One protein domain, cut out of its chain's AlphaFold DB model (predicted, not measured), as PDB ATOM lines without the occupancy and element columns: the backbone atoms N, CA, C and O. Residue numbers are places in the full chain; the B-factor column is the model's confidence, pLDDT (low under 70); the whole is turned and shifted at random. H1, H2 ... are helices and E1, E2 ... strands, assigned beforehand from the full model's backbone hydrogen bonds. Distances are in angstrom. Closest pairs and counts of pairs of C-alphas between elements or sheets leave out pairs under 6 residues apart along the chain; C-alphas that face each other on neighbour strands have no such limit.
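What this domain is: This is residues 404 to 561 of the 579 residues of a protein of Microcystis aeruginosa FACHB-524 (UniProt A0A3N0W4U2). A twisted four-stranded sheet has helices H2 and H5 over one face; H6 packs on H2, and the helical hairpin of H7 and H8 extends the body beyond H6. At the opposite end of the longest axis, the loop of residues 465 to 481 reaches far out. The printed part has 158 residues with eight named helices and five named strands, in the order E1 H1 H2 E2 E3 H3 H4 E4 H5 H6 H7 H8 E5; the sheet, E3 E4 E1 E5, is all antiparallel. The class is mixed, helices and strands; the whole is only just loose, close to compact, with a radius of gyration of the C-alphas of 18.2 A, and elongated, spanning 62 by 40 by 27 A.

Where its parts are: Find C-alpha 405 at (170.214, 318.878, 307.493); from there E1 runs 19.4 A to residue 411. Next come H1, residues 413 to 416, and H2, residues 419 to 435, 24.4 A. Read on through E2, residues 443 to 447, E3, 451 to 456, H3, 461 to 464, H4, 482 to 486, and E4, 489 to 495, 20.0 A. Then follow H5, residues 498 to 506, H6, 508 to 521, 20.1 A, H7, 523 to 534, 17.1 A, and H8, 538 to 552, 20.7 A. E5, residues 556 to 561, ends at C-alpha 561, (166.987, 320.708, 302.757).

How they stand to each other: Look for N 408 and O 559, 2.8 A, between E1 and E5; N 407 and O 493, 2.8 A, between E4 and E1; and N 453 and O 492, 2.9 A, between E3 and E4. H2 and H5 on the same face make two layers, helices over a sheet: H2 at a height of 10.1 A runs along the strands, while H5 at 9.6 A stands up from the sheet, rising 45 degrees. H2 and H6 touch at Ala 431 and Ala 513, whose C-alphas are closest at 4.4 A, with a shallow tilt of 6 degrees, opposite ways. H6 and H7 form a helical hairpin, as do H7 and H8; their closest C-alphas are Ser 519 and Arg 526, 4.3 A, and Ile 532 and Lys 541, 5.4 A. H1 and H4 only graze the sheet; H3 is not on it, and E2 pairs with no named strand. Every O i to N i+4 pair is within hydrogen-bond range in H2, H4, H5, H6, H7 and H8; H1 and H3 are too short for one.

The domain as a whole: The farthest C-alphas, of Lys 474 and Ser 536, are 62.2 A apart. The printed part has no cut, and the link from H3 to H4, 17 residues, is long; in it residues 468 to 469 pair antiparallel with 476 to 477. Mean pLDDT of the printed part is 87.8; residues 459 to 466, 471 to 472 and 480 are under 70.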
ATOM      1  N   GLN A 404     169.718 314.397 309.160       79.56
ATOM      2  CA  GLN A 404     170.730 315.229 308.546       79.56
ATOM      3  C   GLN A 404     170.080 316.439 307.857       79.56
ATOM      4  O   GLN A 404     169.119 316.306 307.098       79.56
ATOM      5  N   VAL A 405     170.590 317.630 308.152       85.50
ATOM      6  CA  VAL A 405     170.214 318.878 307.493       85.50
ATOM      7  C   VAL A 405     171.287 319.201 306.467       85.50
ATOM      8  O   VAL A 405     172.457 319.351 306.825       85.50
ATOM      9  N   PHE A 406     170.890 319.324 305.202       89.75
ATOM     10  CA  PHE A 406     171.766 319.793 304.136       89.75
ATOM     11  C   PHE A 406     171.561 321.294 303.953       89.75
ATOM     12  O   PHE A 406     170.567 321.746 303.381       89.75
ATOM     13  N   HIS A 407     172.504 322.068 304.476       93.94
ATOM     14  CA  HIS A 407     172.508 323.520 304.382       93.94
ATOM     15  C   HIS A 407     173.335 323.950 303.165       93.94
ATOM     16  O   HIS A 407     174.538 323.689 303.093       93.94
ATOM     17  N   HIS A 408     172.691 324.597 302.193       94.19
ATOM     18  CA  HIS A 408     173.314 325.070 300.960       94.19
ATOM     19  C   HIS A 408     173.332 326.595 300.891       94.19
ATOM     20  O   HIS A 408     172.331 327.269 301.137       94.19
ATOM     21  N   ILE A 409     174.478 327.136 300.489       95.38
ATOM     22  CA  ILE A 409     174.697 328.558 300.249       95.38
ATOM     23  C   ILE A 409     175.116 328.724 298.790       95.38
ATOM     24  O   ILE A 409     176.197 328.297 298.385       95.38
ATOM     25  N   PHE A 410     174.245 329.331 297.995       94.81
ATOM     26  CA  PHE A 410     174.426 329.576 296.571       94.81
ATOM     27  C   PHE A 410     174.942 330.991 296.333       94.81
ATOM     28  O   PHE A 410     174.375 331.958 296.845       94.81
ATOM     29  N   PHE A 411     175.992 331.124 295.525       95.00
ATOM     30  CA  PHE A 411     176.620 332.408 295.206       95.00
ATOM     31  C   PHE A 411     176.234 332.847 293.800       95.00
ATOM     32  O   PHE A 411     176.447 332.109 292.838       95.00
ATOM     33  N   HIS A 412     175.677 334.049 293.670       95.19
ATOM     34  CA  HIS A 412     175.225 334.576 292.386       95.19
ATOM     35  C   HIS A 412     176.407 334.773 291.424       95.19
ATOM     36  O   HIS A 412     177.466 335.254 291.806       95.19
ATOM     37  N   SER A 413     176.227 334.532 290.129       92.69
ATOM     38  CA  SER A 413     177.231 334.794 289.088       92.69
ATOM     39  C   SER A 413     177.857 336.191 289.137       92.69
ATOM     40  O   SER A 413     179.022 336.342 288.786       92.69
ATOM     41  N   ARG A 414     177.147 337.205 289.653       91.31
ATOM     42  CA  ARG A 414     177.672 338.568 289.844       91.31
ATOM     43  C   ARG A 414     178.860 338.626 290.804       91.31
ATOM     44  O   ARG A 414     179.760 339.432 290.585       91.31
ATOM     45  N   VAL A 415     178.884 337.772 291.827       89.75
ATOM     46  CA  VAL A 415     179.985 337.719 292.800       89.75
ATOM     47  C   VAL A 415     181.204 336.963 292.285       89.75
ATOM     48  O   VAL A 415     182.289 337.109 292.840       89.75
ATOM     49  N   VAL A 416     181.062 336.215 291.189       81.50
ATOM     50  CA  VAL A 416     182.093 335.284 290.712       81.50
ATOM     51  C   VAL A 416     182.706 335.709 289.374       81.50
ATOM     52  O   VAL A 416     183.147 334.887 288.575       81.50
ATOM     53  N   THR A 417     182.757 337.018 289.115       78.12
ATOM     54  CA  THR A 417     183.380 337.577 287.907       78.12
ATOM     55  C   THR A 417     184.793 338.102 288.185       78.12
ATOM     56  O   THR A 417     185.038 338.827 289.150       78.12
ATOM     57  N   GLY A 418     185.753 337.740 287.325       74.44
ATOM     58  CA  GLY A 418     187.114 338.293 287.339       74.44
ATOM     59  C   GLY A 418     187.870 338.091 288.662       74.44
ATOM     60  O   GLY A 418     187.986 336.975 289.163       74.44
ATOM     61  N   ASN A 419     188.407 339.179 289.228       75.75
ATOM     62  CA  ASN A 419     189.208 339.148 290.461       75.75
ATOM     63  C   ASN A 419     188.397 338.801 291.724       75.75
ATOM     64  O   ASN A 419     188.983 338.340 292.705       75.75
ATOM     65  N   ASN A 420     187.071 338.968 291.701       78.44
ATOM     66  CA  ASN A 420     186.215 338.670 292.852       78.44
ATOM     67  C   ASN A 420     186.086 337.161 293.099       78.44
ATOM     68  O   ASN A 420     185.980 336.748 294.248       78.44
ATOM     69  N   ALA A 421     186.200 336.334 292.051       84.06
ATOM     70  CA  ALA A 421     186.162 334.877 292.179       84.06
ATOM     71  C   ALA A 421     187.295 334.347 293.073       84.06
ATOM     72  O   ALA A 421     187.045 333.616 294.025       84.06
ATOM     73  N   LYS A 422     188.537 334.795 292.835       86.69
ATOM     74  CA  LYS A 422     189.701 334.393 293.645       86.69
ATOM     75  C   LYS A 422     189.612 334.893 295.086       86.69
ATOM     76  O   LYS A 422     190.010 334.188 296.010       86.69
ATOM     77  N   ALA A 423     189.105 336.113 295.279       89.44
ATOM     78  CA  ALA A 423     188.889 336.666 296.612       89.44
ATOM     79  C   ALA A 423     187.840 335.852 297.383       89.44
ATOM     80  O   ALA A 423     188.064 335.515 298.544       89.44
ATOM     81  N   LEU A 424     186.739 335.483 296.721       91.25
ATOM     82  CA  LEU A 424     185.692 334.634 297.280       91.25
ATOM     83  C   LEU A 424     186.215 333.233 297.619       91.25
ATOM     84  O   LEU A 424     185.992 332.762 298.728       91.25
ATOM     85  N   GLU A 425     186.943 332.585 296.709       90.06
ATOM     86  CA  GLU A 425     187.565 331.277 296.954       90.06
ATOM     87  C   GLU A 425     188.486 331.315 298.177       90.06
ATOM     88  O   GLU A 425     188.366 330.480 299.074       90.06
ATOM     89  N   SER A 426     189.365 332.320 298.255       92.81
ATOM     90  CA  SER A 426     190.263 332.501 299.398       92.81
ATOM     91  C   SER A 426     189.490 332.716 300.704       92.81
ATOM     92  O   SER A 426     189.841 332.127 301.729       92.81
ATOM     93  N   ALA A 427     188.438 333.536 300.672       94.81
ATOM     94  CA  ALA A 427     187.579 333.791 301.823       94.81
ATOM     95  C   ALA A 427     186.840 332.523 302.271       94.81
ATOM     96  O   ALA A 427     186.769 332.244 303.465       94.81
ATOM     97  N   ILE A 428     186.353 331.709 301.332       93.88
ATOM     98  CA  ILE A 428     185.658 330.456 301.637       93.88
ATOM     99  C   ILE A 428     186.614 329.412 302.205       93.88
ATOM    100  O   ILE A 428     186.260 328.752 303.176       93.88
ATOM    101  N   VAL A 429     187.833 329.274 301.679       92.38
ATOM    102  CA  VAL A 429     188.835 328.358 302.256       92.38
ATOM    103  C   VAL A 429     189.126 328.727 303.713       92.38
ATOM    104  O   VAL A 429     189.128 327.854 304.586       92.38
ATOM    105  N   LYS A 430     189.302 330.024 303.997       94.25
ATOM    106  CA  LYS A 430     189.477 330.522 305.365       94.25
ATOM    107  C   LYS A 430     188.236 330.247 306.219       94.25
ATOM    108  O   LYS A 430     188.364 329.667 307.295       94.25
ATOM    109  N   ALA A 431     187.042 330.562 305.723       93.44
ATOM    110  CA  ALA A 431     185.782 330.313 306.415       93.44
ATOM    111  C   ALA A 431     185.567 328.823 306.727       93.44
ATOM    112  O   ALA A 431     185.230 328.487 307.853       93.44
ATOM    113  N   ILE A 432     185.839 327.910 305.790       93.12
ATOM    114  CA  ILE A 432     185.745 326.459 306.008       93.12
ATOM    115  C   ILE A 432     186.663 326.021 307.155       93.12
ATOM    116  O   ILE A 432     186.258 325.204 307.982       93.12
ATOM    117  N   SER A 433     187.882 326.566 307.231       92.62
ATOM    118  CA  SER A 433     188.812 326.243 308.320       92.62
ATOM    119  C   SER A 433     188.291 326.672 309.696       92.62
ATOM    120  O   SER A 433     188.525 325.964 310.672       92.62
ATOM    121  N   VAL A 434     187.546 327.781 309.758       93.69
ATOM    122  CA  VAL A 434     186.903 328.304 310.973       93.69
ATOM    123  C   VAL A 434     185.649 327.499 311.318       93.69
ATOM    124  O   VAL A 434     185.489 327.041 312.445       93.69
ATOM    125  N   LEU A 435     184.780 327.247 310.336       93.38
ATOM    126  CA  LEU A 435     183.525 326.513 310.517       93.38
ATOM    127  C   LEU A 435     183.747 325.066 310.980       93.38
ATOM    128  O   LEU A 435     182.958 324.538 311.758       93.38
ATOM    129  N   ARG A 436     184.852 324.435 310.561       92.50
ATOM    130  CA  ARG A 436     185.251 323.095 311.026       92.50
ATOM    131  C   ARG A 436     185.645 323.032 312.500       92.50
ATOM    132  O   ARG A 436     185.814 321.929 312.996       92.50
ATOM    133  N   GLN A 437     185.820 324.166 313.175       92.31
ATOM    134  CA  GLN A 437     186.191 324.227 314.593       92.31
ATOM    135  C   GLN A 437     184.980 324.389 315.514       92.31
ATOM    136  O   GLN A 437     185.160 324.475 316.722       92.31
ATOM    137  N   ILE A 438     183.759 324.470 314.970       91.50
ATOM    138  CA  ILE A 438     182.551 324.598 315.787       91.50
ATOM    139  C   ILE A 438     182.271 323.238 316.454       91.50
ATOM    140  O   ILE A 438     181.950 322.282 315.736       91.50
ATOM    141  N   PRO A 439     182.386 323.126 317.794       91.69
ATOM    142  CA  PRO A 439     182.090 321.884 318.501       91.69
ATOM    143  C   PRO A 439     180.582 321.638 318.527       91.69
ATOM    144  O   PRO A 439     179.785 322.555 318.324       91.69
ATOM    145  N   LYS A 440     180.148 320.414 318.816       89.00
ATOM    146  CA  LYS A 440     178.739 320.178 319.132       89.00
ATOM    147  C   LYS A 440     178.377 320.726 320.502       89.00
ATOM    148  O   LYS A 440     179.112 320.584 321.469       89.00
ATOM    149  N   ARG A 441     177.141 321.219 320.631       82.56
ATOM    150  CA  ARG A 441     176.612 321.827 321.866       82.56
ATOM    151  C   ARG A 441     176.699 320.935 323.119       82.56
ATOM    152  O   ARG A 441     176.630 321.452 324.229       82.56
ATOM    153  N   ARG A 442     176.755 319.608 322.960       81.44
ATOM    154  CA  ARG A 442     176.761 318.625 324.062       81.44
ATOM    155  C   ARG A 442     178.019 317.759 324.112       81.44
ATOM    156  O   ARG A 442     178.106 316.909 324.993       81.44
ATOM    157  N   ASP A 443     178.936 317.934 323.167       82.12
ATOM    158  CA  ASP A 443     180.122 317.097 323.037       82.12
ATOM    159  C   ASP A 443     181.227 317.873 322.316       82.12
ATOM    160  O   ASP A 443     181.224 317.991 321.092       82.12
ATOM    161  N   ASP A 444     182.180 318.388 323.092       79.69
ATOM    162  CA  ASP A 444     183.314 319.156 322.569       79.69
ATOM    163  C   ASP A 444     184.287 318.295 321.740       79.69
ATOM    164  O   ASP A 444     185.173 318.833 321.077       79.69
ATOM    165  N   SER A 445     184.144 316.963 321.770       79.12
ATOM    166  CA  SER A 445     184.969 316.042 320.981       79.12
ATOM    167  C   SER A 445     184.418 315.773 319.577       79.12
ATOM    168  O   SER A 445     185.168 315.336 318.700       79.12
ATOM    169  N   GLU A 446     183.139 316.076 319.331       85.50
ATOM    170  CA  GLU A 446     182.512 315.962 318.015       85.50
ATOM    171  C   GLU A 446     182.388 317.332 317.335       85.50
ATOM    172  O   GLU A 446     181.923 318.311 317.919       85.50
ATOM    173  N   MET A 447     182.730 317.387 316.047       88.00
ATOM    174  CA  MET A 447     182.496 318.579 315.231       88.00
ATOM    175  C   MET A 447     181.019 318.696 314.843       88.00
ATOM    176  O   MET A 447     180.377 317.702 314.489       88.00
ATOM    177  N   LEU A 448     180.492 319.924 314.848       91.62
ATOM    178  CA  LEU A 448     179.105 320.217 314.471       91.62
ATOM    179  C   LEU A 448     178.820 319.891 312.997       91.62
ATOM    180  O   LEU A 448     177.765 319.355 312.661       91.62
ATOM    181  N   ILE A 449     179.768 320.210 312.114       91.25
ATOM    182  CA  ILE A 449     179.622 320.068 310.663       91.25
ATOM    183  C   ILE A 449     180.350 318.803 310.207       91.25
ATOM    184  O   ILE A 449     181.580 318.750 310.211       91.25
ATOM    185  N   LYS A 450     179.595 317.789 309.773       84.25
ATOM    186  CA  LYS A 450     180.158 316.494 309.345       84.25
ATOM    187  C   LYS A 450     180.852 316.562 307.997       84.25
ATOM    188  O   LYS A 450     181.877 315.920 307.780       84.25
ATOM    189  N   ASN A 451     180.259 317.310 307.077       88.25
ATOM    190  CA  ASN A 451     180.786 317.502 305.739       88.25
ATOM    191  C   ASN A 451     180.598 318.957 305.336       88.25
ATOM    192  O   ASN A 451     179.548 319.542 305.598       88.25
ATOM    193  N   ILE A 452     181.623 319.525 304.712       92.38
ATOM    194  CA  ILE A 452     181.608 320.876 304.174       92.38
ATOM    195  C   ILE A 452     182.370 320.876 302.855       92.38
ATOM    196  O   ILE A 452     183.545 320.502 302.800       92.38
ATOM    197  N   THR A 453     181.683 321.273 301.790       91.62
ATOM    198  CA  THR A 453     182.223 321.285 300.431       91.62
ATOM    199  C   THR A 453     181.886 322.598 299.757       91.62
ATOM    200  O   THR A 453     180.780 323.108 299.893       91.62
ATOM    201  N   PHE A 454     182.846 323.151 299.030       92.81
ATOM    202  CA  PHE A 454     182.639 324.309 298.179       92.81
ATOM    203  C   PHE A 454     183.118 323.971 296.780       92.81
ATOM    204  O   PHE A 454     184.189 323.383 296.619       92.81
ATOM    205  N   GLY A 455     182.341 324.347 295.775       88.25
ATOM    206  CA  GLY A 455     182.736 324.125 294.399       88.25
ATOM    207  C   GLY A 455     181.859 324.856 293.405       88.25
ATOM    208  O   GLY A 455     180.767 325.340 293.726       88.25
ATOM    209  N   GLN A 456     182.363 324.908 292.178       86.50
ATOM    210  CA  GLN A 456     181.575 325.318 291.031       86.50
ATOM    211  C   GLN A 456     180.513 324.249 290.755       86.50
ATOM    212  O   GLN A 456     180.811 323.055 290.693       86.50
ATOM    213  N   MET A 457     179.269 324.675 290.579       81.00
ATOM    214  CA  MET A 457     178.192 323.811 290.128       81.00
ATOM    215  C   MET A 457     178.392 323.548 288.637       81.00
ATOM    216  O   MET A 457     178.101 324.392 287.792       81.00
ATOM    217  N   ILE A 458     178.940 322.381 288.315       71.12
ATOM    218  CA  ILE A 458     179.123 321.948 286.933       71.12
ATOM    219  C   ILE A 458     177.853 321.197 286.520       71.12
ATOM    220  O   ILE A 458     177.493 320.226 287.194       71.12
ATOM    221  N   PRO A 459     177.167 321.593 285.431       63.00
ATOM    222  CA  PRO A 459     176.175 320.717 284.831       63.00
ATOM    223  C   PRO A 459     176.909 319.455 284.400       63.00
ATOM    224  O   PRO A 459     177.780 319.518 283.532       63.00
ATOM    225  N   SER A 460     176.619 318.310 285.020       57.66
ATOM    226  CA  SER A 460     177.235 317.080 284.539       57.66
ATOM    227  C   SER A 460     176.790 316.871 283.087       57.66
ATOM    228  O   SER A 460     175.625 317.106 282.747       57.66
ATOM    229  N   GLU A 461     177.696 316.436 282.207       57.47
ATOM    230  CA  GLU A 461     177.329 316.077 280.827       57.47
ATOM    231  C   GLU A 461     176.187 315.047 280.807       57.47
ATOM    232  O   GLU A 461     175.370 315.019 279.890       57.47
ATOM    233  N   SER A 462     176.082 314.243 281.868       54.03
ATOM    234  CA  SER A 462     174.973 313.333 282.132       54.03
ATOM    235  C   SER A 462     173.640 314.038 282.428       54.03
ATOM    236  O   SER A 462     172.625 313.551 281.946       54.03
ATOM    237  N   ILE A 463     173.604 315.170 283.146       59.69
ATOM    238  CA  ILE A 463     172.375 315.939 283.438       59.69
ATOM    239  C   ILE A 463     171.877 316.690 282.200       59.69
ATOM    240  O   ILE A 463     170.687 316.654 281.899       59.69
ATOM    241  N   ASN A 464     172.776 317.304 281.429       56.50
ATOM    242  CA  ASN A 464     172.386 317.992 280.190       56.50
ATOM    243  C   ASN A 464     171.858 317.028 279.112       56.50
ATOM    244  O   ASN A 464     171.067 317.431 278.262       56.50
ATOM    245  N   ASN A 465     172.261 315.755 279.166       60.56
ATOM    246  CA  ASN A 465     171.772 314.693 278.283       60.56
ATOM    247  C   ASN A 465     170.707 313.796 278.936       60.56
ATOM    248  O   ASN A 465     170.233 312.847 278.302       60.56
ATOM    249  N   LEU A 466     170.321 314.071 280.184       63.03
ATOM    250  CA  LEU A 466     169.304 313.309 280.896       63.03
ATOM    251  C   LEU A 466     167.954 313.637 280.259       63.03
ATOM    252  O   LEU A 466     167.307 314.640 280.555       63.03
ATOM    253  N   LYS A 467     167.521 312.761 279.350       71.06
ATOM    254  CA  LYS A 467     166.147 312.727 278.850       71.06
ATOM    255  C   LYS A 467     165.252 312.198 279.963       71.06
ATOM    256  O   LYS A 467     164.829 311.044 279.941       71.06
ATOM    257  N   VAL A 468     165.007 313.035 280.963       70.12
ATOM    258  CA  VAL A 468     164.041 312.723 282.009       70.12
ATOM    259  C   VAL A 468     162.666 312.874 281.387       70.12
ATOM    260  O   VAL A 468     162.310 313.940 280.890       70.12
ATOM    261  N   LEU A 469     161.912 311.784 281.357       76.44
ATOM    262  CA  LEU A 469     160.510 311.822 280.986       76.44
ATOM    263  C   LEU A 469     159.688 311.918 282.265       76.44
ATOM    264  O   LEU A 469     159.975 311.233 283.246       76.44
ATOM    265  N   ASP A 470     158.649 312.742 282.238       77.69
ATOM    266  CA  ASP A 470     157.626 312.759 283.267       77.69
ATOM    267  C   ASP A 470     157.075 311.341 283.449       77.69
ATOM    268  O   ASP A 470     156.685 310.675 282.485       77.69
ATOM    269  N   GLY A 471     157.068 310.849 284.687       56.50
ATOM    270  CA  GLY A 471     156.706 309.463 284.973       56.50
ATOM    271  C   GLY A 471     155.283 309.111 284.533       56.50
ATOM    272  O   GLY A 471     155.053 307.979 284.096       56.50
ATOM    273  N   ARG A 472     154.367 310.087 284.579       61.72
ATOM    274  CA  ARG A 472     152.933 309.928 284.324       61.72
ATOM    275  C   ARG A 472     152.561 310.208 282.869       61.72
ATOM    276  O   ARG A 472     151.852 309.416 282.261       61.72
ATOM    277  N   PHE A 473     153.032 311.315 282.311       74.38
ATOM    278  CA  PHE A 473     152.657 311.803 280.982       74.38
ATOM    279  C   PHE A 473     153.710 311.512 279.911       74.38
ATOM    280  O   PHE A 473     153.474 311.783 278.736       74.38
ATOM    281  N   LYS A 474     154.879 310.984 280.303       77.94
ATOM    282  CA  LYS A 474     156.025 310.687 279.426       77.94
ATOM    283  C   LYS A 474     156.524 311.889 278.613       77.94
ATOM    284  O   LYS A 474     157.276 311.716 277.659       77.94
ATOM    285  N   GLY A 475     156.137 313.108 278.993       77.50
ATOM    286  CA  GLY A 475     156.641 314.341 278.400       77.50
ATOM    287  C   GLY A 475     158.088 314.581 278.814       77.50
ATOM    288  O   GLY A 475     158.463 314.289 279.946       77.50
ATOM    289  N   GLN A 476     158.915 315.109 277.915       83.44
ATOM    290  CA  GLN A 476     160.299 315.430 278.254       83.44
ATOM    291  C   GLN A 476     160.347 316.584 279.263       83.44
ATOM    292  O   GLN A 476     159.860 317.681 278.989       83.44
ATOM    293  N   ILE A 477     160.966 316.342 280.415       74.94
ATOM    294  CA  ILE A 477     161.269 317.366 281.409       74.94
ATOM    295  C   ILE A 477     162.560 318.052 280.974       74.94
ATOM    296  O   ILE A 477     163.624 317.436 280.902       74.94
ATOM    297  N   ILE A 478     162.461 319.345 280.678       76.81
ATOM    298  CA  ILE A 478     163.623 320.184 280.398       76.81
ATOM    299  C   ILE A 478     164.150 320.682 281.742       76.81
ATOM    300  O   ILE A 478     163.539 321.540 282.379       76.81
ATOM    301  N   ILE A 479     165.286 320.142 282.180       70.19
ATOM    302  CA  ILE A 479     165.994 320.656 283.353       70.19
ATOM    303  C   ILE A 479     166.705 321.938 282.915       70.19
ATOM    304  O   ILE A 479     167.717 321.905 282.221       70.19
ATOM    305  N   GLY A 480     166.118 323.086 283.250       67.44
ATOM    306  CA  GLY A 480     166.665 324.384 282.874       67.44
ATOM    307  C   GLY A 480     167.972 324.688 283.609       67.44
ATOM    308  O   GLY A 480     168.013 324.695 284.836       67.44
ATOM    309  N   ASN A 481     169.018 325.047 282.863       74.38
ATOM    310  CA  ASN A 481     170.318 325.453 283.419       74.38
ATOM    311  C   ASN A 481     170.330 326.875 284.001       74.38
ATOM    312  O   ASN A 481     171.359 327.329 284.496       74.38
ATOM    313  N   HIS A 482     169.190 327.570 284.002       80.50
ATOM    314  CA  HIS A 482     169.094 328.948 284.477       80.50
ATOM    315  C   HIS A 482     169.586 329.117 285.926       80.50
ATOM    316  O   HIS A 482     170.231 330.112 286.257       80.50
ATOM    317  N   HIS A 483     169.349 328.122 286.788       78.88
ATOM    318  CA  HIS A 483     169.868 328.139 288.156       78.88
ATOM    319  C   HIS A 483     171.396 328.033 288.216       78.88
ATOM    320  O   HIS A 483     171.994 328.708 289.046       78.88
ATOM    321  N   LEU A 484     172.029 327.260 287.331       80.88
ATOM    322  CA  LEU A 484     173.491 327.129 287.261       80.88
ATOM    323  C   LEU A 484     174.145 328.400 286.709       80.88
ATOM    324  O   LEU A 484     175.194 328.823 287.187       80.88
ATOM    325  N   GLU A 485     173.500 329.045 285.737       84.56
ATOM    326  CA  GLU A 485     173.937 330.340 285.200       84.56
ATOM    327  C   GLU A 485     173.806 331.459 286.238       84.56
ATOM    328  O   GLU A 485     174.651 332.355 286.329       84.56
ATOM    329  N   THR A 486     172.742 331.412 287.041       89.56
ATOM    330  CA  THR A 486     172.491 332.408 288.084       89.56
ATOM    331  C   THR A 486     173.365 332.162 289.306       89.56
ATOM    332  O   THR A 486     173.877 333.128 289.861       89.56
ATOM    333  N   PHE A 487     173.593 330.904 289.691       92.12
ATOM    334  CA  PHE A 487     174.339 330.504 290.885       92.12
ATOM    335  C   PHE A 487     175.435 329.479 290.554       92.12
ATOM    336  O   PHE A 487     175.286 328.290 290.832       92.12
ATOM    337  N   PRO A 488     176.559 329.916 289.964       89.06
ATOM    338  CA  PRO A 488     177.590 329.003 289.490       89.06
ATOM    339  C   PRO A 488     178.390 328.322 290.604       89.06
ATOM    340  O   PRO A 488     179.166 327.426 290.300       89.06
ATOM    341  N   TYR A 489     178.252 328.727 291.871       91.06
ATOM    342  CA  TYR A 489     178.999 328.154 292.995       91.06
ATOM    343  C   TYR A 489     178.082 327.857 294.180       91.06
ATOM    344  O   TYR A 489     177.148 328.612 294.464       91.06
ATOM    345  N   CYS A 490     178.393 326.780 294.903       94.06
ATOM    346  CA  CYS A 490     177.667 326.347 296.092       94.06
ATOM    347  C   CYS A 490     178.644 325.964 297.210       94.06
ATOM    348  O   CYS A 490     179.610 325.236 296.975       94.06
ATOM    349  N   LEU A 491     178.371 326.438 298.426       94.38
ATOM    350  CA  LEU A 491     178.920 325.905 299.670       94.38
ATOM    351  C   LEU A 491     177.840 325.026 300.311       94.38
ATOM    352  O   LEU A 491     176.764 325.513 300.646       94.38
ATOM    353  N   SER A 492     178.119 323.736 300.461       93.62
ATOM    354  CA  SER A 492     177.212 322.746 301.039       93.62
ATOM    355  C   SER A 492     177.761 322.224 302.358       93.62
ATOM    356  O   SER A 492     178.952 321.922 302.470       93.62
ATOM    357  N   MET A 493     176.881 322.115 303.350       95.12
ATOM    358  CA  MET A 493     177.173 321.630 304.691       95.12
ATOM    359  C   MET A 493     176.150 320.583 305.117       95.12
ATOM    360  O   MET A 493     174.974 320.686 304.777       95.12
ATOM    361  N   ALA A 494     176.598 319.606 305.901       91.44
ATOM    362  CA  ALA A 494     175.732 318.603 306.504       91.44
ATOM    363  C   ALA A 494     175.800 318.677 308.036       91.44
ATOM    364  O   ALA A 494     176.878 318.499 308.616       91.44
ATOM    365  N   LEU A 495     174.653 318.921 308.670       92.06
ATOM    366  CA  LEU A 495     174.473 318.967 310.127       92.06
ATOM    367  C   LEU A 495     173.581 317.815 310.587       92.06
ATOM    368  O   LEU A 495     172.831 317.276 309.784       92.06
ATOM    369  N   ASP A 496     173.640 317.432 311.859       85.44
ATOM    370  CA  ASP A 496     172.906 316.261 312.361       85.44
ATOM    371  C   ASP A 496     171.436 316.541 312.713       85.44
ATOM    372  O   ASP A 496     170.667 315.585 312.862       85.44
ATOM    373  N   SER A 497     171.044 317.809 312.879       83.06
ATOM    374  CA  SER A 497     169.670 318.188 313.222       83.06
ATOM    375  C   SER A 497     169.354 319.672 312.975       83.06
ATOM    376  O   SER A 497     170.219 320.466 312.597       83.06
ATOM    377  N   ILE A 498     168.091 320.054 313.206       81.62
ATOM    378  CA  ILE A 498     167.635 321.455 313.162       81.62
ATOM    379  C   ILE A 498     168.250 322.254 314.312       81.62
ATOM    380  O   ILE A 498     168.688 323.379 314.109       81.62
ATOM    381  N   GLU A 499     168.336 321.667 315.503       87.12
ATOM    382  CA  GLU A 499     168.950 322.297 316.672       87.12
ATOM    383  C   GLU A 499     170.438 322.579 316.430       87.12
ATOM    384  O   GLU A 499     170.948 323.610 316.863       87.12
ATOM    385  N   ASP A 500     171.123 321.692 315.703       90.62
ATOM    386  CA  ASP A 500     172.503 321.907 315.271       90.62
ATOM    387  C   ASP A 500     172.606 323.041 314.234       90.62
ATOM    388  O   ASP A 500     173.566 323.809 314.279       90.62
ATOM    389  N   LEU A 501     171.614 323.215 313.349       91.94
ATOM    390  CA  LEU A 501     171.533 324.365 312.432       91.94
ATOM    391  C   LEU A 501     171.276 325.685 313.181       91.94
ATOM    392  O   LEU A 501     171.925 326.693 312.903       91.94
ATOM    393  N   GLU A 502     170.367 325.695 314.154       90.44
ATOM    394  CA  GLU A 502     170.120 326.859 315.017       90.44
ATOM    395  C   GLU A 502     171.365 327.219 315.839       90.44
ATOM    396  O   GLU A 502     171.733 328.393 315.975       90.44
ATOM    397  N   TYR A 503     172.055 326.201 316.362       94.19
ATOM    398  CA  TYR A 503     173.313 326.378 317.072       94.19
ATOM    399  C   TYR A 503     174.409 326.913 316.146       94.19
ATOM    400  O   TYR A 503     175.083 327.875 316.502       94.19
ATOM    401  N   TYR A 504     174.528 326.376 314.929       95.56
ATOM    402  CA  TYR A 504     175.429 326.884 313.896       95.56
ATOM    403  C   TYR A 504     175.217 328.384 313.649       95.56
ATOM    404  O   TYR A 504     176.175 329.148 313.737       95.56
ATOM    405  N   TYR A 505     173.977 328.834 313.426       94.69
ATOM    406  CA  TYR A 505     173.691 330.252 313.167       94.69
ATOM    407  C   TYR A 505     173.945 331.171 314.365       94.69
ATOM    408  O   TYR A 505     174.284 332.339 314.179       94.69
ATOM    409  N   SER A 506     173.779 330.664 315.586       93.81
ATOM    410  CA  SER A 506     174.027 331.429 316.813       93.81
ATOM    411  C   SER A 506     175.490 331.397 317.270       93.81
ATOM    412  O   SER A 506     175.862 332.149 318.174       93.81
ATOM    413  N   HIS A 507     176.340 330.573 316.650       96.06
ATOM    414  CA  HIS A 507     177.732 330.417 317.058       96.06
ATOM    415  C   HIS A 507     178.618 331.604 316.606       96.06
ATOM    416  O   HIS A 507     178.559 332.014 315.443       96.06
ATOM    417  N   PRO A 508     179.522 332.136 317.459       95.00
ATOM    418  CA  PRO A 508     180.394 333.260 317.093       95.00
ATOM    419  C   PRO A 508     181.276 333.003 315.863       95.00
ATOM    420  O   PRO A 508     181.395 333.868 314.998       95.00
ATOM    421  N   LEU A 509     181.833 331.793 315.734       95.38
ATOM    422  CA  LEU A 509     182.661 331.422 314.576       95.38
ATOM    423  C   LEU A 509     181.875 331.413 313.253       95.38
ATOM    424  O   LEU A 509     182.457 331.653 312.199       95.38
ATOM    425  N   HIS A 510     180.557 331.175 313.289       95.44
ATOM    426  CA  HIS A 510     179.726 331.342 312.096       95.44
ATOM    427  C   HIS A 510     179.646 332.816 311.692       95.44
ATOM    428  O   HIS A 510     179.805 333.131 310.515       95.44
ATOM    429  N   SER A 511     179.461 333.722 312.659       93.06
ATOM    430  CA  SER A 511     179.462 335.169 312.396       93.06
ATOM    431  C   SER A 511     180.784 335.638 311.778       93.06
ATOM    432  O   SER A 511     180.756 336.392 310.807       93.06
ATOM    433  N   GLU A 512     181.926 335.142 312.271       94.81
ATOM    434  CA  GLU A 512     183.257 335.435 311.711       94.81
ATOM    435  C   GLU A 512     183.402 334.917 310.272       94.81
ATOM    436  O   GLU A 512     183.747 335.671 309.359       94.81
ATOM    437  N   ALA A 513     183.089 333.638 310.046       95.19
ATOM    438  CA  ALA A 513     183.142 333.025 308.721       95.19
ATOM    439  C   ALA A 513     182.235 333.758 307.720       95.19
ATOM    440  O   ALA A 513     182.601 333.981 306.564       95.19
ATOM    441  N   ARG A 514     181.049 334.163 308.173       95.62
ATOM    442  CA  ARG A 514     180.083 334.910 307.378       95.62
ATOM    443  C   ARG A 514     180.584 336.312 307.032       95.62
ATOM    444  O   ARG A 514     180.426 336.724 305.884       95.62
ATOM    445  N   GLU A 515     181.178 337.035 307.981       96.25
ATOM    446  CA  GLU A 515     181.785 338.347 307.729       96.25
ATOM    447  C   GLU A 515     182.876 338.257 306.656       96.25
ATOM    448  O   GLU A 515     182.884 339.068 305.724       96.25
ATOM    449  N   GLU A 516     183.751 337.252 306.748       96.00
ATOM    450  CA  GLU A 516     184.821 337.007 305.779       96.00
ATOM    451  C   GLU A 516     184.254 336.772 304.369       96.00
ATOM    452  O   GLU A 516     184.643 337.452 303.415       96.00
ATOM    453  N   ILE A 517     183.278 335.864 304.242       95.44
ATOM    454  CA  ILE A 517     182.640 335.540 302.958       95.44
ATOM    455  C   ILE A 517     181.931 336.770 302.385       95.44
ATOM    456  O   ILE A 517     182.157 337.146 301.235       95.44
ATOM    457  N   PHE A 518     181.080 337.435 303.168       95.88
ATOM    458  CA  PHE A 518     180.288 338.560 302.668       95.88
ATOM    459  C   PHE A 518     181.157 339.773 302.309       95.88
ATOM    460  O   PHE A 518     180.868 340.473 301.338       95.88
ATOM    461  N   SER A 519     182.252 339.995 303.037       95.81
ATOM    462  CA  SER A 519     183.226 341.044 302.727       95.81
ATOM    463  C   SER A 519     184.019 340.774 301.447       95.81
ATOM    464  O   SER A 519     184.504 341.726 300.826       95.81
ATOM    465  N   ALA A 520     184.175 339.510 301.046       94.75
ATOM    466  CA  ALA A 520     184.752 339.135 299.755       94.75
ATOM    467  C   ALA A 520     183.739 339.266 298.608       94.75
ATOM    468  O   ALA A 520     184.123 339.579 297.483       94.75
ATOM    469  N   CYS A 521     182.453 339.082 298.909       93.19
ATOM    470  CA  CYS A 521     181.357 339.191 297.955       93.19
ATOM    471  C   CYS A 521     181.057 340.636 297.509       93.19
ATOM    472  O   CYS A 521     180.798 340.880 296.332       93.19
ATOM    473  N   ASP A 522     181.054 341.613 298.422       94.00
ATOM    474  CA  ASP A 522     180.684 342.995 298.083       94.00
ATOM    475  C   ASP A 522     181.425 344.023 298.954       94.00
ATOM    476  O   ASP A 522     181.366 343.998 300.187       94.00
ATOM    477  N   ASP A 523     182.094 344.986 298.314       94.44
ATOM    478  CA  ASP A 523     182.849 346.040 299.003       94.44
ATOM    479  C   ASP A 523     181.970 346.936 299.890       94.44
ATOM    480  O   ASP A 523     182.456 347.505 300.873       94.44
ATOM    481  N   ARG A 524     180.677 347.088 299.574       97.00
ATOM    482  CA  ARG A 524     179.732 347.826 300.424       97.00
ATOM    483  C   ARG A 524     179.520 347.084 301.735       97.00
ATOM    484  O   ARG A 524     179.567 347.720 302.783       97.00
ATOM    485  N   ILE A 525     179.373 345.758 301.688       96.94
ATOM    486  CA  ILE A 525     179.257 344.934 302.897       96.94
ATOM    487  C   ILE A 525     180.531 345.054 303.740       96.94
ATOM    488  O   ILE A 525     180.447 345.328 304.936       96.94
ATOM    489  N   ARG A 526     181.714 344.974 303.117       96.69
ATOM    490  CA  ARG A 526     182.999 345.161 303.816       96.69
ATOM    491  C   ARG A 526     183.084 346.507 304.547       96.69
ATOM    492  O   ARG A 526     183.592 346.580 305.665       96.69
ATOM    493  N   LYS A 527     182.610 347.593 303.926       97.75
ATOM    494  CA  LYS A 527     182.565 348.925 304.560       97.75
ATOM    495  C   LYS A 527     181.604 348.957 305.750       97.75
ATOM    496  O   LYS A 527     181.958 349.535 306.773       97.75
ATOM    497  N   LEU A 528     180.441 348.315 305.639       98.00
ATOM    498  CA  LEU A 528     179.465 348.235 306.728       98.00
ATOM    499  C   LEU A 528     180.011 347.447 307.928       98.00
ATOM    500  O   LEU A 528     179.888 347.923 309.052       98.00
ATOM    501  N   TYR A 529     180.706 346.325 307.716       98.00
ATOM    502  CA  TYR A 529     181.376 345.603 308.808       98.00
ATOM    503  C   TYR A 529     182.435 346.459 309.518       98.00
ATOM    504  O   TYR A 529     182.468 346.515 310.746       98.00
ATOM    505  N   LYS A 530     183.237 347.235 308.774       97.62
ATOM    506  CA  LYS A 530     184.170 348.205 309.383       97.62
ATOM    507  C   LYS A 530     183.460 349.254 310.243       97.62
ATOM    508  O   LYS A 530     184.016 349.678 311.251       97.62
ATOM    509  N   MET A 531     182.260 349.688 309.857       97.62
ATOM    510  CA  MET A 531     181.452 350.595 310.681       97.62
ATOM    511  C   MET A 531     180.954 349.894 311.948       97.62
ATOM    512  O   MET A 531     181.075 350.462 313.026       97.62
ATOM    513  N   ILE A 532     180.487 348.644 311.846       96.69
ATOM    514  CA  ILE A 532     180.035 347.836 312.994       96.69
ATOM    515  C   ILE A 532     181.144 347.668 314.043       96.69
ATOM    516  O   ILE A 532     180.867 347.774 315.240       96.69
ATOM    517  N   HIS A 533     182.391 347.436 313.618       95.81
ATOM    518  CA  HIS A 533     183.535 347.287 314.531       95.81
ATOM    519  C   HIS A 533     183.876 348.571 315.296       95.81
ATOM    520  O   HIS A 533     184.323 348.496 316.436       95.81
ATOM    521  N   ASN A 534     183.629 349.738 314.696       96.44
ATOM    522  CA  ASN A 534     183.892 351.042 315.313       96.44
ATOM    523  C   ASN A 534     182.682 351.616 316.071       96.44
ATOM    524  O   ASN A 534     182.817 352.599 316.795       96.44
ATOM    525  N   GLU A 535     181.498 351.032 315.893       97.19
ATOM    526  CA  GLU A 535     180.267 351.482 316.531       97.19
ATOM    527  C   GLU A 535     180.155 350.936 317.965       97.19
ATOM    528  O   GLU A 535     180.555 349.808 318.260       97.19
ATOM    529  N   SER A 536     179.585 351.727 318.872       95.81
ATOM    530  CA  SER A 536     179.348 351.341 320.271       95.81
ATOM    531  C   SER A 536     177.873 351.039 320.545       95.81
ATOM    532  O   SER A 536     177.564 350.205 321.393       95.81
ATOM    533  N   SER A 537     176.958 351.687 319.820       97.25
ATOM    534  CA  SER A 537     175.513 351.538 319.988       97.25
ATOM    535  C   SER A 537     175.009 350.190 319.450       97.25
ATOM    536  O   SER A 537     175.115 349.937 318.246       97.25
ATOM    537  N   PRO A 538     174.395 349.330 320.290       94.81
ATOM    538  CA  PRO A 538     173.828 348.056 319.844       94.81
ATOM    539  C   PRO A 538     172.745 348.215 318.772       94.81
ATOM    540  O   PRO A 538     172.680 347.411 317.845       94.81
ATOM    541  N   GLN A 539     171.931 349.271 318.867       96.00
ATOM    542  CA  GLN A 539     170.866 349.537 317.900       96.00
ATOM    543  C   GLN A 539     171.441 349.856 316.516       96.00
ATOM    544  O   GLN A 539     171.022 349.265 315.528       96.00
ATOM    545  N   ILE A 540     172.462 350.719 316.450       96.00
ATOM    546  CA  ILE A 540     173.102 351.075 315.175       96.00
ATOM    547  C   ILE A 540     173.789 349.845 314.567       96.00
ATOM    548  O   ILE A 540     173.698 349.627 313.360       96.00
ATOM    549  N   LYS A 541     174.423 348.988 315.383       93.94
ATOM    550  CA  LYS A 541     174.969 347.709 314.892       93.94
ATOM    551  C   LYS A 541     173.889 346.826 314.279       93.94
ATOM    552  O   LYS A 541     174.122 346.268 313.211       93.94
ATOM    553  N   ALA A 542     172.728 346.709 314.924       92.69
ATOM    554  CA  ALA A 542     171.610 345.928 314.403       92.69
ATOM    555  C   ALA A 542     171.109 346.480 313.056       92.69
ATOM    556  O   ALA A 542     170.935 345.711 312.109       92.69
ATOM    557  N   ASP A 543     170.977 347.803 312.934       93.94
ATOM    558  CA  ASP A 543     170.557 348.462 311.693       93.94
ATOM    559  C   ASP A 543     171.583 348.251 310.560       93.94
ATOM    560  O   ASP A 543     171.220 347.937 309.422       93.94
ATOM    561  N   LEU A 544     172.884 348.344 310.869       96.00
ATOM    562  CA  LEU A 544     173.966 348.051 309.923       96.00
ATOM    563  C   LEU A 544     173.963 346.575 309.491       96.00
ATOM    564  O   LEU A 544     174.138 346.287 308.307       96.00
ATOM    565  N   TYR A 545     173.718 345.640 310.413       95.00
ATOM    566  CA  TYR A 545     173.564 344.219 310.087       95.00
ATOM    567  C   TYR A 545     172.363 343.965 309.172       95.00
ATOM    568  O   TYR A 545     172.478 343.205 308.209       95.00
ATOM    569  N   HIS A 546     171.233 344.633 309.415       94.38
ATOM    570  CA  HIS A 546     170.068 344.550 308.537       94.38
ATOM    571  C   HIS A 546     170.390 345.075 307.128       94.38
ATOM    572  O   HIS A 546     169.970 344.488 306.128       94.38
ATOM    573  N   ALA A 547     171.173 346.153 307.016       96.88
ATOM    574  CA  ALA A 547     171.640 346.653 305.724       96.88
ATOM    575  C   ALA A 547     172.559 345.642 305.008       96.88
ATOM    576  O   ALA A 547     172.419 345.439 303.799       96.88
ATOM    577  N   ILE A 548     173.451 344.968 305.744       97.12
ATOM    578  CA  ILE A 548     174.300 343.893 305.208       97.12
ATOM    579  C   ILE A 548     173.445 342.747 304.658       97.12
ATOM    580  O   ILE A 548     173.678 342.326 303.529       97.12
ATOM    581  N   GLU A 549     172.449 342.270 305.408       95.69
ATOM    582  CA  GLU A 549     171.525 341.214 304.957       95.69
ATOM    583  C   GLU A 549     170.749 341.622 303.702       95.69
ATOM    584  O   GLU A 549     170.608 340.831 302.771       95.69
ATOM    585  N   GLY A 550     170.304 342.881 303.633       95.31
ATOM    586  CA  GLY A 550     169.628 343.423 302.454       95.31
ATOM    587  C   GLY A 550     170.493 343.371 301.191       95.31
ATOM    588  O   GLY A 550     169.996 343.019 300.122       95.31
ATOM    589  N   ILE A 551     171.793 343.670 301.305       96.06
ATOM    590  CA  ILE A 551     172.738 343.557 300.181       96.06
ATOM    591  C   ILE A 551     173.049 342.084 299.888       96.06
ATOM    592  O   ILE A 551     173.015 341.673 298.726       96.06
ATOM    593  N   ALA A 552     173.322 341.286 300.925       94.75
ATOM    594  CA  ALA A 552     173.698 339.880 300.807       94.75
ATOM    595  C   ALA A 552     172.608 339.041 300.127       94.75
ATOM    596  O   ALA A 552     172.932 338.241 299.256       94.75
ATOM    597  N   ASN A 553     171.327 339.279 300.425       92.25
ATOM    598  CA  ASN A 553     170.201 338.581 299.790       92.25
ATOM    599  C   ASN A 553     170.136 338.769 298.261       92.25
ATOM    600  O   ASN A 553     169.514 337.966 297.571       92.25
ATOM    601  N   GLY A 554     170.775 339.808 297.711       92.31
ATOM    602  CA  GLY A 554     170.871 340.016 296.263       92.31
ATOM    603  C   GLY A 554     171.995 339.230 295.578       92.31
ATOM    604  O   GLY A 554     172.042 339.192 294.347       92.31
ATOM    605  N   ILE A 555     172.920 338.644 296.344       94.25
ATOM    606  CA  ILE A 555     174.143 337.999 295.830       94.25
ATOM    607  C   ILE A 555     174.400 336.603 296.417       94.25
ATOM    608  O   ILE A 555     175.191 335.850 295.854       94.25
ATOM    609  N   VAL A 556     173.725 336.242 297.508       94.00
ATOM    610  CA  VAL A 556     173.806 334.945 298.185       94.00
ATOM    611  C   VAL A 556     172.396 334.455 298.511       94.00
ATOM    612  O   VAL A 556     171.591 335.195 299.072       94.00
ATOM    613  N   VAL A 557     172.115 333.188 298.208       93.81
ATOM    614  CA  VAL A 557     170.862 332.506 298.568       93.81
ATOM    615  C   VAL A 557     171.172 331.342 299.500       93.81
ATOM    616  O   VAL A 557     172.067 330.547 299.230       93.81
ATOM    617  N   ARG A 558     170.427 331.238 300.601       92.50
ATOM    618  CA  ARG A 558     170.504 330.128 301.560       92.50
ATOM    619  C   ARG A 558     169.315 329.200 301.327       92.50
ATOM    620  O   ARG A 558     168.194 329.688 301.207       92.50
ATOM    621  N   ALA A 559     169.555 327.897 301.260       88.69
ATOM    622  CA  ALA A 559     168.509 326.889 301.163       88.69
ATOM    623  C   ALA A 559     168.820 325.721 302.098       88.69
ATOM    624  O   ALA A 559     169.923 325.175 302.072       88.69
ATOM    625  N   ASP A 560     167.828 325.334 302.888       85.88
ATOM    626  CA  ASP A 560     167.922 324.228 303.830       85.88
ATOM    627  C   ASP A 560     167.055 323.081 303.331       85.88
ATOM    628  O   ASP A 560     165.845 323.234 303.144       85.88
ATOM    629  N   TYR A 561     167.682 321.932 303.112       78.94
ATOM    630  CA  TYR A 561     166.987 320.708 302.757       78.94
ATOM    631  C   TYR A 561     167.001 319.794 303.970       78.94
ATOM    632  O   TYR A 561     168.048 319.382 304.473       78.94
TER     633      TYR A 561